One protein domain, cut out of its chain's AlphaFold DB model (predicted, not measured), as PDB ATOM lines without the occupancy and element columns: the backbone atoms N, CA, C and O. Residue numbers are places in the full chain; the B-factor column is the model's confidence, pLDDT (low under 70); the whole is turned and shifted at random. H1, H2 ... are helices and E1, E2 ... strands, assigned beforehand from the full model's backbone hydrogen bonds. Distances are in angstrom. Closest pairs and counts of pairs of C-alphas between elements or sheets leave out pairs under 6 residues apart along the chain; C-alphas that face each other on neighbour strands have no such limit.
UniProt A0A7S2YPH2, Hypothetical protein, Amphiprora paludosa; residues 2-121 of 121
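Overview. This is residues 2 to 121 of the 121 residues of the protein "Hypothetical protein" of Amphiprora paludosa (UniProt A0A7S2YPH2). There is little regular structure: a small sheet of five short strands, curled like part of a barrel, has H1 over one face, and residues 100 to 121 stick out as a long tail. The 120 printed residues include E1, H1, E2, E3, E4 and E5 in that order, 30 residues in a mixed class. The sheet, E1 E2 E3 E4 E5, is mixed. The whole is loose, radius of gyration of the C-alphas 17.7 A, spanning 55 by 44 by 28 A.

Along the chain. E1, residues 7 to 9, begins at C-alpha 7 (9.783, 11.132, 24.780). H1, residues 23 to 34, is 16.0 A long; E2, residues 42 to 46, 13.4 A. E3 is residues 49 to 52, E4 76 to 78, and E5 82 to 84, ending at C-alpha 84 (12.535, -2.353, 16.087).

Arrangement. E1 and E2 are parallel, N 9 and O 43 2.8 A apart; with H1 between them they form a strand-helix-strand unit with a left-handed crossover. E2 to E5 form a meander, each strand antiparallel to the one before: N 44 and O 51 are 2.9 A apart, N 50 and O 76 2.9 A, N 77 and O 83 2.8 A. H1 is on the sheet, in two layers, at a height of 8.1 A, and touches E1, closest C-alphas Val 8 and Ala 30, 5.9 A. In H1 every O i to N i+4 pair is within hydrogen-bond range.

Size, cuts and confidence. The printed part has no cut. Links E1 to H1 and E3 to E4 are long. The C-alphas farthest apart, Ile 80 and Ser 119, are 56.6 A apart. Residues 120 to 121 have pLDDT under 70.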
ATOM      1  N   ASN A   2      21.579  13.915  27.932       96.19
ATOM      2  CA  ASN A   2      21.376  12.734  28.781       96.19
ATOM      3  C   ASN A   2      19.899  12.360  28.995       96.19
ATOM      4  O   ASN A   2      19.453  12.154  30.124       96.19
ATOM      5  N   LEU A   3      19.120  12.316  27.912       96.50
ATOM      6  CA  LEU A   3      17.742  11.842  27.990       96.50
ATOM      7  C   LEU A   3      17.753  10.341  28.298       96.50
ATOM      8  O   LEU A   3      18.315   9.573  27.528       96.50
ATOM      9  N   GLY A   4      17.185   9.948  29.440       95.81
ATOM     10  CA  GLY A   4      17.181   8.559  29.925       95.81
ATOM     11  C   GLY A   4      15.798   7.935  30.034       95.81
ATOM     12  O   GLY A   4      15.640   6.962  30.758       95.81
ATOM     13  N   LYS A   5      14.800   8.554  29.399       95.75
ATOM     14  CA  LYS A   5      13.432   8.049  29.277       95.75
ATOM     15  C   LYS A   5      12.908   8.391  27.881       95.75
ATOM     16  O   LYS A   5      13.305   9.436  27.352       95.75
ATOM     17  N   PRO A   6      12.015   7.580  27.300       97.25
ATOM     18  CA  PRO A   6      11.395   7.890  26.018       97.25
ATOM     19  C   PRO A   6      10.584   9.189  26.081       97.25
ATOM     20  O   PRO A   6       9.852   9.449  27.038       97.25
ATOM     21  N   VAL A   7      10.675   9.992  25.023       97.81
ATOM     22  CA  VAL A   7       9.783  11.132  24.780       97.81
ATOM     23  C   VAL A   7       9.159  10.935  23.409       97.81
ATOM     24  O   VAL A   7       9.838  11.047  22.390       97.81
ATOM     25  N   VAL A   8       7.865  10.625  23.375       98.38
ATOM     26  CA  VAL A   8       7.150  10.311  22.133       98.38
ATOM     27  C   VAL A   8       6.176  11.433  21.804       98.38
ATOM     28  O   VAL A   8       5.166  11.616  22.482       98.38
ATOM     29  N   PHE A   9       6.464  12.179  20.743       98.44
ATOM     30  CA  PHE A   9       5.490  13.061  20.114       98.44
ATOM     31  C   PHE A   9       4.548  12.243  19.233       98.44
ATOM     32  O   PHE A   9       4.955  11.310  18.545       98.44
ATOM     33  N   THR A  10       3.274  12.605  19.240       98.12
ATOM     34  CA  THR A  10       2.251  11.989  18.397       98.12
ATOM     35  C   THR A  10       1.164  13.015  18.106       98.12
ATOM     36  O   THR A  10       1.167  14.117  18.657       98.12
ATOM     37  N   GLY A  11       0.233  12.667  17.233       96.38
ATOM     38  CA  GLY A  11      -0.902  13.511  16.896       96.38
ATOM     39  C   GLY A  11      -1.856  12.783  15.967       96.38
ATOM     40  O   GLY A  11      -1.852  11.552  15.893       96.38
ATOM     41  N   SER A  12      -2.659  13.545  15.237       97.12
ATOM     42  CA  SER A  12      -3.566  12.992  14.245       97.12
ATOM     43  C   SER A  12      -3.855  13.976  13.125       97.12
ATOM     44  O   SER A  12      -3.718  15.189  13.294       97.12
ATOM     45  N   GLN A  13      -4.239  13.438  11.974       95.75
ATOM     46  CA  GLN A  13      -4.775  14.229  10.869       95.75
ATOM     47  C   GLN A  13      -6.288  14.419  11.025       95.75
ATOM     48  O   GLN A  13      -6.814  15.459  10.635       95.75
ATOM     49  N   ILE A  14      -6.976  13.448  11.638       96.06
ATOM     50  CA  ILE A  14      -8.405  13.521  11.943       96.06
ATOM     51  C   ILE A  14      -8.594  13.670  13.465       96.06
ATOM     52  O   ILE A  14      -7.944  12.946  14.231       96.06
ATOM     53  N   PRO A  15      -9.452  14.590  13.947       96.56
ATOM     54  CA  PRO A  15      -9.695  14.770  15.376       96.56
ATOM     55  C   PRO A  15     -10.156  13.488  16.083       96.56
ATOM     56  O   PRO A  15     -10.897  12.681  15.529       96.56
ATOM     57  N   LEU A  16      -9.761  13.326  17.350       96.75
ATOM     58  CA  LEU A  16     -10.080  12.137  18.155       96.75
ATOM     59  C   LEU A  16     -11.591  11.902  18.343       96.75
ATOM     60  O   LEU A  16     -12.005  10.762  18.541       96.75
ATOM     61  N   CYS A  17     -12.395  12.967  18.309       96.62
ATOM     62  CA  CYS A  17     -13.846  12.896  18.470       96.62
ATOM     63  C   CYS A  17     -14.576  12.310  17.253       96.62
ATOM     64  O   CYS A  17     -15.723  11.896  17.394       96.62
ATOM     65  N   GLU A  18     -13.932  12.253  16.086       96.81
ATOM     66  CA  GLU A  18     -14.540  11.687  14.883       96.81
ATOM     67  C   GLU A  18     -14.581  10.155  14.956       96.81
ATOM     68  O   GLU A  18     -13.626   9.539  15.431       96.81
ATOM     69  N   PRO A  19     -15.641   9.490  14.462       93.81
ATOM     70  CA  PRO A  19     -15.756   8.031  14.538       93.81
ATOM     71  C   PRO A  19     -14.670   7.307  13.728       93.81
ATOM     72  O   PRO A  19     -14.190   6.251  14.141       93.81
ATOM     73  N   TYR A  20     -14.258   7.885  12.598       95.06
ATOM     74  CA  TYR A  20     -13.155   7.399  11.775       95.06
ATOM     75  C   TYR A  20     -11.952   8.327  11.948       95.06
ATOM     76  O   TYR A  20     -11.945   9.421  11.395       95.06
ATOM     77  N   ASN A  21     -10.950   7.908  12.726       95.25
ATOM     78  CA  ASN A  21      -9.758   8.713  12.993       95.25
ATOM     79  C   ASN A  21      -8.485   7.872  13.164       95.25
ATOM     80  O   ASN A  21      -8.532   6.703  13.548       95.25
ATOM     81  N   ASP A  22      -7.336   8.505  12.934       95.88
ATOM     82  CA  ASP A  22      -6.003   7.965  13.214       95.88
ATOM     83  C   ASP A  22      -5.528   8.241  14.655       95.88
ATOM     84  O   ASP A  22      -4.665   7.529  15.178       95.88
ATOM     85  N   ALA A  23      -6.132   9.223  15.332       97.06
ATOM     86  CA  ALA A  23      -5.749   9.679  16.669       97.06
ATOM     87  C   ALA A  23      -5.720   8.565  17.718       97.06
ATOM     88  O   ALA A  23      -4.760   8.460  18.482       97.06
ATOM     89  N   ARG A  24      -6.749   7.708  17.754       96.38
ATOM     90  CA  ARG A  24      -6.850   6.626  18.745       96.38
ATOM     91  C   ARG A  24      -5.658   5.676  18.646       96.38
ATOM     92  O   ARG A  24      -5.047   5.351  19.662       96.38
ATOM     93  N   ARG A  25      -5.323   5.241  17.428       95.75
ATOM     94  CA  ARG A  25      -4.207   4.318  17.191       95.75
ATOM     95  C   ARG A  25      -2.871   4.987  17.499       95.75
ATOM     96  O   ARG A  25      -2.063   4.408  18.223       95.75
ATOM     97  N   ASN A  26      -2.670   6.207  17.003       97.75
ATOM     98  CA  ASN A  26      -1.449   6.975  17.229       97.75
ATOM     99  C   ASN A  26      -1.180   7.214  18.723       97.75
ATOM    100  O   ASN A  26      -0.038   7.087  19.163       97.75
ATOM    101  N   LEU A  27      -2.220   7.499  19.512       97.88
ATOM    102  CA  LEU A  27      -2.104   7.708  20.955       97.88
ATOM    103  C   LEU A  27      -1.774   6.412  21.709       97.88
ATOM    104  O   LEU A  27      -0.869   6.409  22.540       97.88
ATOM    105  N   ILE A  28      -2.469   5.307  21.410       97.38
ATOM    106  CA  ILE A  28      -2.212   4.001  22.046       97.38
ATOM    107  C   ILE A  28      -0.766   3.564  21.809       97.38
ATOM    108  O   ILE A  28      -0.059   3.219  22.754       97.38
ATOM    109  N   MET A  29      -0.306   3.618  20.560       97.62
ATOM    110  CA  MET A  29       1.054   3.208  20.221       97.62
ATOM    111  C   MET A  29       2.104   4.134  20.833       97.62
ATOM    112  O   MET A  29       3.116   3.650  21.336       97.62
ATOM    113  N   ALA A  30       1.854   5.447  20.865       97.75
ATOM    114  CA  ALA A  30       2.752   6.385  21.532       97.75
ATOM    115  C   ALA A  30       2.899   6.078  23.027       97.75
ATOM    116  O   ALA A  30       4.013   6.115  23.538       97.75
ATOM    117  N   MET A  31       1.812   5.707  23.713       97.88
ATOM    118  CA  MET A  31       1.872   5.277  25.114       97.88
ATOM    119  C   MET A  31       2.653   3.969  25.289       97.88
ATOM    120  O   MET A  31       3.457   3.876  26.210       97.88
ATOM    121  N   ILE A  32       2.475   2.991  24.390       97.00
ATOM    122  CA  ILE A  32       3.247   1.734  24.404       97.00
ATOM    123  C   ILE A  32       4.748   2.004  24.255       97.00
ATOM    124  O   ILE A  32       5.549   1.381  24.947       97.00
ATOM    125  N   PHE A  33       5.151   2.926  23.378       97.25
ATOM    126  CA  PHE A  33       6.562   3.297  23.242       97.25
ATOM    127  C   PHE A  33       7.062   4.142  24.414       97.25
ATOM    128  O   PHE A  33       8.180   3.939  24.871       97.25
ATOM    129  N   ALA A  34       6.232   5.036  24.950       97.12
ATOM    130  CA  ALA A  34       6.575   5.833  26.125       97.12
ATOM    131  C   ALA A  34       6.719   4.988  27.404       97.12
ATOM    132  O   ALA A  34       7.360   5.431  28.353       97.12
ATOM    133  N   SER A  35       6.150   3.778  27.444       95.88
ATOM    134  CA  SER A  35       6.341   2.836  28.552       95.88
ATOM    135  C   SER A  35       7.561   1.923  28.388       95.88
ATOM    136  O   SER A  35       7.796   1.083  29.252       95.88
ATOM    137  N   ARG A  36       8.306   2.021  27.277       89.25
ATOM    138  CA  ARG A  36       9.506   1.210  27.017       89.25
ATOM    139  C   ARG A  36      10.769   1.981  27.389       89.25
ATOM    140  O   ARG A  36      11.037   3.034  26.826       89.25
ATOM    141  N   ASP A  37      11.611   1.397  28.234       85.00
ATOM    142  CA  ASP A  37      12.905   1.991  28.617       85.00
ATOM    143  C   ASP A  37      14.026   1.752  27.581       85.00
ATOM    144  O   ASP A  37      15.187   2.107  27.807       85.00
ATOM    145  N   THR A  38      13.700   1.144  26.434       87.00
ATOM    146  CA  THR A  38      14.664   0.796  25.378       87.00
ATOM    147  C   THR A  38      15.014   1.977  24.471       87.00
ATOM    148  O   THR A  38      16.149   2.068  24.012       87.00
ATOM    149  N   ILE A  39      14.084   2.911  24.241       94.38
ATOM    150  CA  ILE A  39      14.254   4.015  23.282       94.38
ATOM    151  C   ILE A  39      14.318   5.347  24.034       94.38
ATOM    152  O   ILE A  39      13.343   6.088  24.129       94.38
ATOM    153  N   ASN A  40      15.497   5.672  24.561       95.38
ATOM    154  CA  ASN A  40      15.742   6.893  25.339       95.38
ATOM    155  C   ASN A  40      15.981   8.117  24.444       95.38
ATOM    156  O   ASN A  40      17.006   8.795  24.511       95.38
ATOM    157  N   GLU A  41      15.016   8.382  23.568       97.25
ATOM    158  CA  GLU A  41      15.109   9.388  22.519       97.25
ATOM    159  C   GLU A  41      13.846  10.242  22.427       97.25
ATOM    160  O   GLU A  41      12.765   9.862  22.881       97.25
ATOM    161  N   VAL A  42      13.988  11.400  21.780       98.12
ATOM    162  CA  VAL A  42      12.839  12.170  21.307       98.12
ATOM    163  C   VAL A  42      12.408  11.596  19.962       98.12
ATOM    164  O   VAL A  42      13.166  11.612  18.987       98.12
ATOM    165  N   THR A  43      11.182  11.094  19.903       98.44
ATOM    166  CA  THR A  43      10.630  10.381  18.749       98.44
ATOM    167  C   THR A  43       9.302  10.980  18.306       98.44
ATOM    168  O   THR A  43       8.662  11.716  19.053       98.44
ATOM    169  N   ILE A  44       8.901  10.685  17.071       98.56
ATOM    170  CA  ILE A  44       7.561  10.959  16.547       98.56
ATOM    171  C   ILE A  44       6.943   9.618  16.161       98.56
ATOM    172  O   ILE A  44       7.496   8.923  15.310       98.56
ATOM    173  N   PHE A  45       5.810   9.261  16.759       98.19
ATOM    174  CA  PHE A  45       5.002   8.136  16.299       98.19
ATOM    175  C   PHE A  45       3.874   8.641  15.396       98.19
ATOM    176  O   PHE A  45       3.052   9.452  15.821       98.19
ATOM    177  N   PHE A  46       3.826   8.157  14.157       97.50
ATOM    178  CA  PHE A  46       2.751   8.471  13.217       97.50
ATOM    179  C   PHE A  46       2.619   7.366  12.172       97.50
ATOM    180  O   PHE A  46       3.631   6.891  11.660       97.50
ATOM    181  N   HIS A  47       1.383   6.984  11.835       95.31
ATOM    182  CA  HIS A  47       1.079   6.023  10.763       95.31
ATOM    183  C   HIS A  47       1.985   4.781  10.783       95.31
ATOM    184  O   HIS A  47       2.737   4.516   9.845       95.31
ATOM    185  N   ASP A  48       1.938   4.043  11.894       96.75
ATOM    186  CA  ASP A  48       2.652   2.770  12.070       96.75
ATOM    187  C   ASP A  48       4.183   2.854  12.009       96.75
ATOM    188  O   ASP A  48       4.863   1.839  11.858       96.75
ATOM    189  N   ARG A  49       4.748   4.053  12.176       97.88
ATOM    190  CA  ARG A  49       6.194   4.281  12.200       97.88
ATOM    191  C   ARG A  49       6.586   5.082  13.432       97.88
ATOM    192  O   ARG A  49       5.964   6.096  13.745       97.88
ATOM    193  N   LEU A  50       7.654   4.647  14.093       98.19
ATOM    194  CA  LEU A  50       8.355   5.424  15.108       98.19
ATOM    195  C   LEU A  50       9.598   6.041  14.466       98.19
ATOM    196  O   LEU A  50      10.490   5.324  14.022       98.19
ATOM    197  N   LEU A  51       9.663   7.365  14.397       98.50
ATOM    198  CA  LEU A  51      10.743   8.108  13.752       98.50
ATOM    199  C   LEU A  51      11.594   8.837  14.796       98.50
ATOM    200  O   LEU A  51      11.064   9.341  15.788       98.50
ATOM    201  N   ARG A  52      12.901   8.981  14.550       98.44
ATOM    202  CA  ARG A  52      13.754   9.886  15.334       98.44
ATOM    203  C   ARG A  52      13.359  11.333  15.039       98.44
ATOM    204  O   ARG A  52      13.512  11.789  13.910       98.44
ATOM    205  N   ALA A  53      12.914  12.083  16.048       98.19
ATOM    206  CA  ALA A  53      12.264  13.378  15.829       98.19
ATOM    207  C   ALA A  53      13.153  14.399  15.094       98.19
ATOM    208  O   ALA A  53      12.681  15.084  14.195       98.19
ATOM    209  N   CYS A  54      14.451  14.463  15.410       97.50
ATOM    210  CA  CYS A  54      15.395  15.379  14.752       97.50
ATOM    211  C   CYS A  54      15.785  14.976  13.316       97.50
ATOM    212  O   CYS A  54      16.588  15.660  12.683       97.50
ATOM    213  N   ARG A  55      15.251  13.861  12.803       97.94
ATOM    214  CA  ARG A  55      15.407  13.404  11.414       97.94
ATOM    215  C   ARG A  55      14.098  13.452  10.626       97.94
ATOM    216  O   ARG A  55      14.117  13.213   9.422       97.94
ATOM    217  N   SER A  56      12.996  13.797  11.284       97.81
ATOM    218  CA  SER A  56      11.667  13.809  10.686       97.81
ATOM    219  C   SER A  56      11.301  15.167  10.100       97.81
ATOM    220  O   SER A  56      11.657  16.216  10.634       97.81
ATOM    221  N   THR A  57      10.493  15.147   9.045       97.31
ATOM    222  CA  THR A  57       9.803  16.324   8.509       97.31
ATOM    223  C   THR A  57       8.359  15.974   8.164       97.31
ATOM    224  O   THR A  57       8.044  14.821   7.861       97.31
ATOM    225  N   LYS A  58       7.458  16.960   8.210       96.69
ATOM    226  CA  LYS A  58       6.099  16.784   7.688       96.69
ATOM    227  C   LYS A  58       6.173  16.802   6.161       96.69
ATOM    228  O   LYS A  58       6.591  17.802   5.583       96.69
ATOM    229  N   VAL A  59       5.796  15.698   5.524       96.25
ATOM    230  CA  VAL A  59       5.858  15.520   4.063       96.25
ATOM    231  C   VAL A  59       4.487  15.584   3.402       96.25
ATOM    232  O   VAL A  59       4.404  15.860   2.209       96.25
ATOM    233  N   ASN A  60       3.409  15.351   4.157       94.06
ATOM    234  CA  ASN A  60       2.059  15.328   3.609       94.06
ATOM    235  C   ASN A  60       1.047  16.033   4.525       94.06
ATOM    236  O   ASN A  60       1.102  15.930   5.752       94.06
ATOM    237  N   THR A  61       0.113  16.763   3.916       90.56
ATOM    238  CA  THR A  61      -0.968  17.487   4.599       90.56
ATOM    239  C   THR A  61      -2.321  16.783   4.531       90.56
ATOM    240  O   THR A  61      -3.189  17.114   5.333       90.56
ATOM    241  N   HIS A  62      -2.502  15.813   3.631       90.00
ATOM    242  CA  HIS A  62      -3.784  15.149   3.358       90.00
ATOM    243  C   HIS A  62      -3.773  13.638   3.622       90.00
ATOM    244  O   HIS A  62      -4.820  13.057   3.891       90.00
ATOM    245  N   GLN A  63      -2.613  12.988   3.555       91.44
ATOM    246  CA  GLN A  63      -2.471  11.558   3.824       91.44
ATOM    247  C   GLN A  63      -2.227  11.294   5.311       91.44
ATOM    248  O   GLN A  63      -1.662  12.126   6.021       91.44
ATOM    249  N   LEU A  64      -2.614  10.096   5.765       88.94
ATOM    250  CA  LEU A  64      -2.332   9.636   7.127       88.94
ATOM    251  C   LEU A  64      -0.826   9.473   7.375       88.94
ATOM    252  O   LEU A  64      -0.363   9.739   8.479       88.94
ATOM    253  N   LEU A  65      -0.044   9.111   6.349       92.38
ATOM    254  CA  LEU A  65       1.419   9.169   6.386       92.38
ATOM    255  C   LEU A  65       1.891  10.631   6.261       92.38
ATOM    256  O   LEU A  65       2.354  11.074   5.213       92.38
ATOM    257  N   ALA A  66       1.707  11.404   7.332       93.06
ATOM    258  CA  ALA A  66       1.976  12.843   7.342       93.06
ATOM    259  C   ALA A  66       3.461  13.186   7.552       93.06
ATOM    260  O   ALA A  66       3.937  14.206   7.050       93.06
ATOM    261  N   PHE A  67       4.192  12.346   8.288       97.12
ATOM    262  CA  PHE A  67       5.603  12.538   8.627       97.12
ATOM    263  C   PHE A  67       6.471  11.458   7.996       97.12
ATOM    264  O   PHE A  67       6.064  10.299   7.920       97.12
ATOM    265  N   ASP A  68       7.685  11.840   7.608       96.94
ATOM    266  CA  ASP A  68       8.701  10.908   7.133       96.94
ATOM    267  C   ASP A  68      10.103  11.337   7.573       96.94
ATOM    268  O   ASP A  68      10.307  12.471   8.014       96.94
ATOM    269  N   SER A  69      11.064  10.424   7.453       97.44
ATOM    270  CA  SER A  69      12.478  10.632   7.765       97.44
ATOM    271  C   SER A  69      13.316  10.374   6.504       97.44
ATOM    272  O   SER A  69      13.765   9.252   6.277       97.44
ATOM    273  N   PRO A  70      13.541  11.393   5.652       94.62
ATOM    274  CA  PRO A  70      14.080  11.187   4.303       94.62
ATOM    275  C   PRO A  70      15.485  10.575   4.251       94.62
ATOM    276  O   PRO A  70      15.862   9.982   3.248       94.62
ATOM    277  N   ASN A  71      16.271  10.750   5.316       97.00
ATOM    278  CA  ASN A  71      17.688  10.378   5.359       97.00
ATOM    279  C   ASN A  71      17.999   9.316   6.424       97.00
ATOM    280  O   ASN A  71      19.161   9.135   6.785       97.00
ATOM    281  N   MET A  72      16.980   8.681   7.005       97.38
ATOM    282  CA  MET A  72      17.162   7.660   8.036       97.38
ATOM    283  C   MET A  72      15.915   6.785   8.136       97.38
ATOM    284  O   MET A  72      14.807   7.314   8.215       97.38
ATOM    285  N   ASP A  73      16.096   5.468   8.209       98.00
ATOM    286  CA  ASP A  73      14.989   4.540   8.432       98.00
ATOM    287  C   ASP A  73      14.272   4.787   9.779       98.00
ATOM    288  O   ASP A  73      14.877   5.300  10.729       98.00
ATOM    289  N   PRO A  74      12.979   4.419   9.899       98.00
ATOM    290  CA  PRO A  74      12.260   4.458  11.172       98.00
ATOM    291  C   PRO A  74      12.998   3.686  12.271       98.00
ATOM    292  O   PRO A  74      13.588   2.649  12.001       98.00
ATOM    293  N   LEU A  75      12.907   4.128  13.524       98.00
ATOM    294  CA  LEU A  75      13.397   3.360  14.676       98.00
ATOM    295  C   LEU A  75      12.559   2.100  14.912       98.00
ATOM    296  O   LEU A  75      13.085   1.105  15.392       98.00
ATOM    297  N   ALA A  76      11.271   2.137  14.564       97.50
ATOM    298  CA  ALA A  76      10.408   0.963  14.578       97.50
ATOM    299  C   ALA A  76       9.283   1.064  13.540       97.50
ATOM    300  O   ALA A  76       8.847   2.167  13.185       97.50
ATOM    301  N   LYS A  77       8.779  -0.086  13.087       97.62
ATOM    302  CA  LYS A  77       7.596  -0.221  12.222       97.62
ATOM    303  C   LYS A  77       6.570  -1.144  12.877       97.62
ATOM    304  O   LYS A  77       6.925  -2.136  13.510       97.62
ATOM    305  N   ILE A  78       5.289  -0.814  12.731       96.44
ATOM    306  CA  ILE A  78       4.186  -1.583  13.310       96.44
ATOM    307  C   ILE A  78       3.526  -2.427  12.225       96.44
ATOM    308  O   ILE A  78       2.955  -1.895  11.277       96.44
ATOM    309  N   GLY A  79       3.588  -3.744  12.392       91.81
ATOM    310  CA  GLY A  79       2.834  -4.722  11.615       91.81
ATOM    311  C   GLY A  79       1.981  -5.591  12.538       91.81
ATOM    312  O   GLY A  79       1.350  -5.091  13.469       91.81
ATOM    313  N   ILE A  80       1.985  -6.906  12.299       93.06
ATOM    314  CA  ILE A  80       1.430  -7.895  13.245       93.06
ATOM    315  C   ILE A  80       2.203  -7.841  14.573       93.06
ATOM    316  O   ILE A  80       1.622  -7.957  15.650       93.06
ATOM    317  N   THR A  81       3.514  -7.628  14.481       94.50
ATOM    318  CA  THR A  81       4.429  -7.391  15.598       94.50
ATOM    319  C   THR A  81       5.057  -6.002  15.478       94.50
ATOM    320  O   THR A  81       4.901  -5.314  14.465       94.50
ATOM    321  N   ILE A  82       5.752  -5.575  16.531       95.44
ATOM    322  CA  ILE A  82       6.591  -4.375  16.495       95.44
ATOM    323  C   ILE A  82       7.984  -4.796  16.041       95.44
ATOM    324  O   ILE A  82       8.597  -5.642  16.687       95.44
ATOM    325  N   ASP A  83       8.446  -4.216  14.938       96.31
ATOM    326  CA  ASP A  83       9.777  -4.433  14.373       96.31
ATOM    327  C   ASP A  83      10.662  -3.228  14.714       96.31
ATOM    328  O   ASP A  83      10.415  -2.127  14.218       96.31
ATOM    329  N   GLU A  84      11.623  -3.407  15.625       95.88
ATOM    330  CA  GLU A  84      12.535  -2.353  16.087       95.88
ATOM    331  C   GLU A  84      13.892  -2.459  15.380       95.88
ATOM    332  O   GLU A  84      14.529  -3.509  15.357       95.88
ATOM    333  N   ASN A  85      14.382  -1.336  14.860       96.62
ATOM    334  CA  ASN A  85      15.713  -1.232  14.277       96.62
ATOM    335  C   ASN A  85      16.746  -0.967  15.379       96.62
ATOM    336  O   ASN A  85      17.229   0.157  15.539       96.62
ATOM    337  N   GLU A  86      17.099  -2.010  16.134       94.44
ATOM    338  CA  GLU A  86      18.018  -1.940  17.285       94.44
ATOM    339  C   GLU A  86      19.351  -1.253  16.961       94.44
ATOM    340  O   GLU A  86      19.863  -0.470  17.757       94.44
ATOM    341  N   HIS A  87      19.886  -1.465  15.756       96.06
ATOM    342  CA  HIS A  87      21.134  -0.842  15.302       96.06
ATOM    343  C   HIS A  87      21.063   0.686  15.163       96.06
ATOM    344  O   HIS A  87      22.100   1.347  15.113       96.06
ATOM    345  N   LEU A  88      19.858   1.255  15.070       97.06
ATOM    346  CA  LEU A  88      19.644   2.697  14.966       97.06
ATOM    347  C   LEU A  88      19.409   3.357  16.327       97.06
ATOM    348  O   LEU A  88      19.574   4.578  16.424       97.06
ATOM    349  N   ILE A  89      19.023   2.587  17.349       95.75
ATOM    350  CA  ILE A  89      18.681   3.089  18.682       95.75
ATOM    351  C   ILE A  89      19.950   3.569  19.400       95.75
ATOM    352  O   ILE A  89      20.992   2.913  19.385       95.75
ATOM    353  N   LEU A  90      19.878   4.754  20.015       95.19
ATOM    354  CA  LEU A  90      21.006   5.306  20.763       95.19
ATOM    355  C   LEU A  90      21.304   4.482  22.024       95.19
ATOM    356  O   LEU A  90      20.381   4.030  22.705       95.19
ATOM    357  N   PRO A  91      22.588   4.351  22.406       93.81
ATOM    358  CA  PRO A  91      22.933   3.753  23.683       93.81
ATOM    359  C   PRO A  91      22.360   4.585  24.846       93.81
ATOM    360  O   PRO A  91      22.202   5.804  24.714       93.81
ATOM    361  N   PRO A  92      22.112   3.962  26.013       91.06
ATOM    362  CA  PRO A  92      21.652   4.672  27.200       91.06
ATOM    363  C   PRO A  92      22.568   5.852  27.565       91.06
ATOM    364  O   PRO A  92      23.794   5.761  27.410       91.06
ATOM    365  N   PRO A  93      22.010   6.964  28.074       94.06
ATOM    366  CA  PRO A  93      22.802   8.133  28.425       94.06
ATOM    367  C   PRO A  93      23.759   7.835  29.583       94.06
ATOM    368  O   PRO A  93      23.472   7.038  30.477       94.06
ATOM    369  N   ARG A  94      24.887   8.549  29.613       92.38
ATOM    370  CA  ARG A  94      25.841   8.509  30.725       92.38
ATOM    371  C   ARG A  94      25.719   9.800  31.532       92.38
ATOM    372  O   ARG A  94      26.321  10.807  31.181       92.38
ATOM    373  N   GLY A  95      24.923   9.770  32.599       94.12
ATOM    374  CA  GLY A  95      24.775  10.887  33.538       94.12
ATOM    375  C   GLY A  95      23.328  11.313  33.773       94.12
ATOM    376  O   GLY A  95      22.389  10.717  33.252       94.12
ATOM    377  N   SER A  96      23.153  12.356  34.584       96.56
ATOM    378  CA  SER A  96      21.841  12.924  34.890       96.56
ATOM    379  C   SER A  96      21.296  13.765  33.733       96.56
ATOM    380  O   SER A  96      22.053  14.395  32.985       96.56
ATOM    381  N   LEU A  97      19.962  13.784  33.608       97.69
ATOM    382  CA  LEU A  97      19.242  14.613  32.645       97.69
ATOM    383  C   LEU A  97      19.603  16.088  32.842       97.69
ATOM    384  O   LEU A  97      19.450  16.636  33.934       97.69
ATOM    385  N   ARG A  98      20.003  16.746  31.753       97.38
ATOM    386  CA  ARG A  98      20.247  18.191  31.723       97.38
ATOM    387  C   ARG A  98      19.371  18.849  30.667       97.38
ATOM    388  O   ARG A  98      19.520  18.590  29.469       97.38
ATOM    389  N   VAL A  99      18.457  19.704  31.120       97.06
ATOM    390  CA  VAL A  99      17.544  20.468  30.262       97.06
ATOM    391  C   VAL A  99      18.173  21.818  29.929       97.06
ATOM    392  O   VAL A  99      18.475  22.608  30.820       97.06
ATOM    393  N   HIS A 100      18.353  22.086  28.638       96.38
ATOM    394  CA  HIS A 100      18.818  23.382  28.143       96.38
ATOM    395  C   HIS A 100      17.617  24.287  27.878       96.38
ATOM    396  O   HIS A 100      16.978  24.178  26.838       96.38
ATOM    397  N   SER A 101      17.280  25.158  28.832       96.38
ATOM    398  CA  SER A 101      16.115  26.057  28.741       96.38
ATOM    399  C   SER A 101      16.396  27.388  28.041       96.38
ATOM    400  O   SER A 101      15.466  28.112  27.697       96.38
ATOM    401  N   ARG A 102      17.671  27.730  27.831       96.62
ATOM    402  CA  ARG A 102      18.098  28.951  27.140       96.62
ATOM    403  C   ARG A 102      18.587  28.582  25.744       96.62
ATOM    404  O   ARG A 102      19.685  28.051  25.610       96.62
ATOM    405  N   MET A 103      17.770  28.854  24.732       94.12
ATOM    406  CA  MET A 103      18.140  28.704  23.323       94.12
ATOM    407  C   MET A 103      18.344  30.083  22.698       94.12
ATOM    408  O   MET A 103      17.587  31.007  22.997       94.12
ATOM    409  N   ASP A 104      19.365  30.228  21.852       95.44
ATOM    410  CA  ASP A 104      19.565  31.456  21.079       95.44
ATOM    411  C   ASP A 104      18.483  31.553  19.999       95.44
ATOM    412  O   ASP A 104      18.296  30.629  19.207       95.44
ATOM    413  N   THR A 105      17.749  32.659  19.991       95.62
ATOM    414  CA  THR A 105      16.652  32.907  19.050       95.62
ATOM    415  C   THR A 105      17.099  33.678  17.810       95.62
ATOM    416  O   THR A 105      16.298  33.873  16.898       95.62
ATOM    417  N   ARG A 106      18.367  34.104  17.740       96.44
ATOM    418  CA  ARG A 106      18.948  34.817  16.593       96.44
ATOM    419  C   ARG A 106      19.298  33.831  15.478       96.44
ATOM    420  O   ARG A 106      20.462  33.535  15.227       96.44
ATOM    421  N   LEU A 107      18.266  33.298  14.832       93.94
ATOM    422  CA  LEU A 107      18.370  32.325  13.749       93.94
ATOM    423  C   LEU A 107      17.746  32.896  12.475       93.94
ATOM    424  O   LEU A 107      16.683  33.512  12.520       93.94
ATOM    425  N   LEU A 108      18.397  32.659  11.337       93.56
ATOM    426  CA  LEU A 108      17.909  33.035  10.014       93.56
ATOM    427  C   LEU A 108      17.853  31.790   9.127       93.56
ATOM    428  O   LEU A 108      18.848  31.083   8.979       93.56
ATOM    429  N   THR A 109      16.693  31.541   8.517       92.69
ATOM    430  CA  THR A 109      16.501  30.448   7.557       92.69
ATOM    431  C   THR A 109      16.267  31.041   6.178       92.69
ATOM    432  O   THR A 109      15.196  31.583   5.911       92.69
ATOM    433  N   ILE A 110      17.252  30.912   5.291       91.81
ATOM    434  CA  ILE A 110      17.147  31.357   3.899       91.81
ATOM    435  C   ILE A 110      16.887  30.140   3.017       91.81
ATOM    436  O   ILE A 110      17.664  29.186   3.010       91.81
ATOM    437  N   ARG A 111      15.798  30.180   2.247       91.00
ATOM    438  CA  ARG A 111      15.549  29.216   1.174       91.00
ATOM    439  C   ARG A 111      15.967  29.842  -0.149       91.00
ATOM    440  O   ARG A 111      15.301  30.750  -0.633       91.00
ATOM    441  N   LEU A 112      17.041  29.324  -0.731       91.44
ATOM    442  CA  LEU A 112      17.495  29.751  -2.049       91.44
ATOM    443  C   LEU A 112      16.568  29.193  -3.131       91.44
ATOM    444  O   LEU A 112      16.190  28.020  -3.104       91.44
ATOM    445  N   VAL A 113      16.212  30.051  -4.080       93.38
ATOM    446  CA  VAL A 113      15.403  29.732  -5.259       93.38
ATOM    447  C   VAL A 113      16.052  30.372  -6.490       93.38
ATOM    448  O   VAL A 113      16.811  31.333  -6.337       93.38
ATOM    449  N   PRO A 114      15.800  29.872  -7.711       94.31
ATOM    450  CA  PRO A 114      16.292  30.531  -8.917       94.31
ATOM    451  C   PRO A 114      15.852  32.003  -8.970       94.31
ATOM    452  O   PRO A 114      14.676  32.295  -8.766       94.31
ATOM    453  N   GLY A 115      16.792  32.915  -9.239       90.19
ATOM    454  CA  GLY A 115      16.540  34.363  -9.244       90.19
ATOM    455  C   GLY A 115      16.649  35.042  -7.876       90.19
ATOM    456  O   GLY A 115      16.231  36.187  -7.741       90.19
ATOM    457  N   PHE A 116      17.189  34.355  -6.867       89.69
ATOM    458  CA  PHE A 116      17.512  34.971  -5.584       89.69
ATOM    459  C   PHE A 116      18.545  36.096  -5.766       89.69
ATOM    460  O   PHE A 116      19.639  35.850  -6.274       89.69
ATOM    461  N   ASP A 117      18.173  37.301  -5.336       84.25
ATOM    462  CA  ASP A 117      19.012  38.497  -5.294       84.25
ATOM    463  C   ASP A 117      19.265  38.845  -3.822       84.25
ATOM    464  O   ASP A 117      18.327  39.057  -3.048       84.25
ATOM    465  N   ASP A 118      20.532  38.835  -3.425       80.69
ATOM    466  CA  ASP A 118      20.971  39.087  -2.056       80.69
ATOM    467  C   ASP A 118      20.938  40.572  -1.684       80.69
ATOM    468  O   ASP A 118      20.953  40.897  -0.500       80.69
ATOM    469  N   SER A 119      20.801  41.472  -2.663       81.06
ATOM    470  CA  SER A 119      20.688  42.916  -2.427       81.06
ATOM    471  C   SER A 119      19.393  43.343  -1.718       81.06
ATOM    472  O   SER A 119      19.275  44.493  -1.294       81.06
ATOM    473  N   MET A 120      18.421  42.433  -1.567       62.44
ATOM    474  CA  MET A 120      17.170  42.652  -0.827       62.44
ATOM    475  C   MET A 120      17.217  42.229   0.656       62.44
ATOM    476  O   MET A 120      16.197  42.362   1.339       62.44
ATOM    477  N   MET A 121      18.350  41.715   1.157       64.31
ATOM    478  CA  MET A 121      18.565  41.390   2.583       64.31
ATOM    479  C   MET A 121      19.371  42.458   3.311       64.31
ATOM    480  O   MET A 121      19.024  42.716   4.487       64.31
TER     481      MET A 121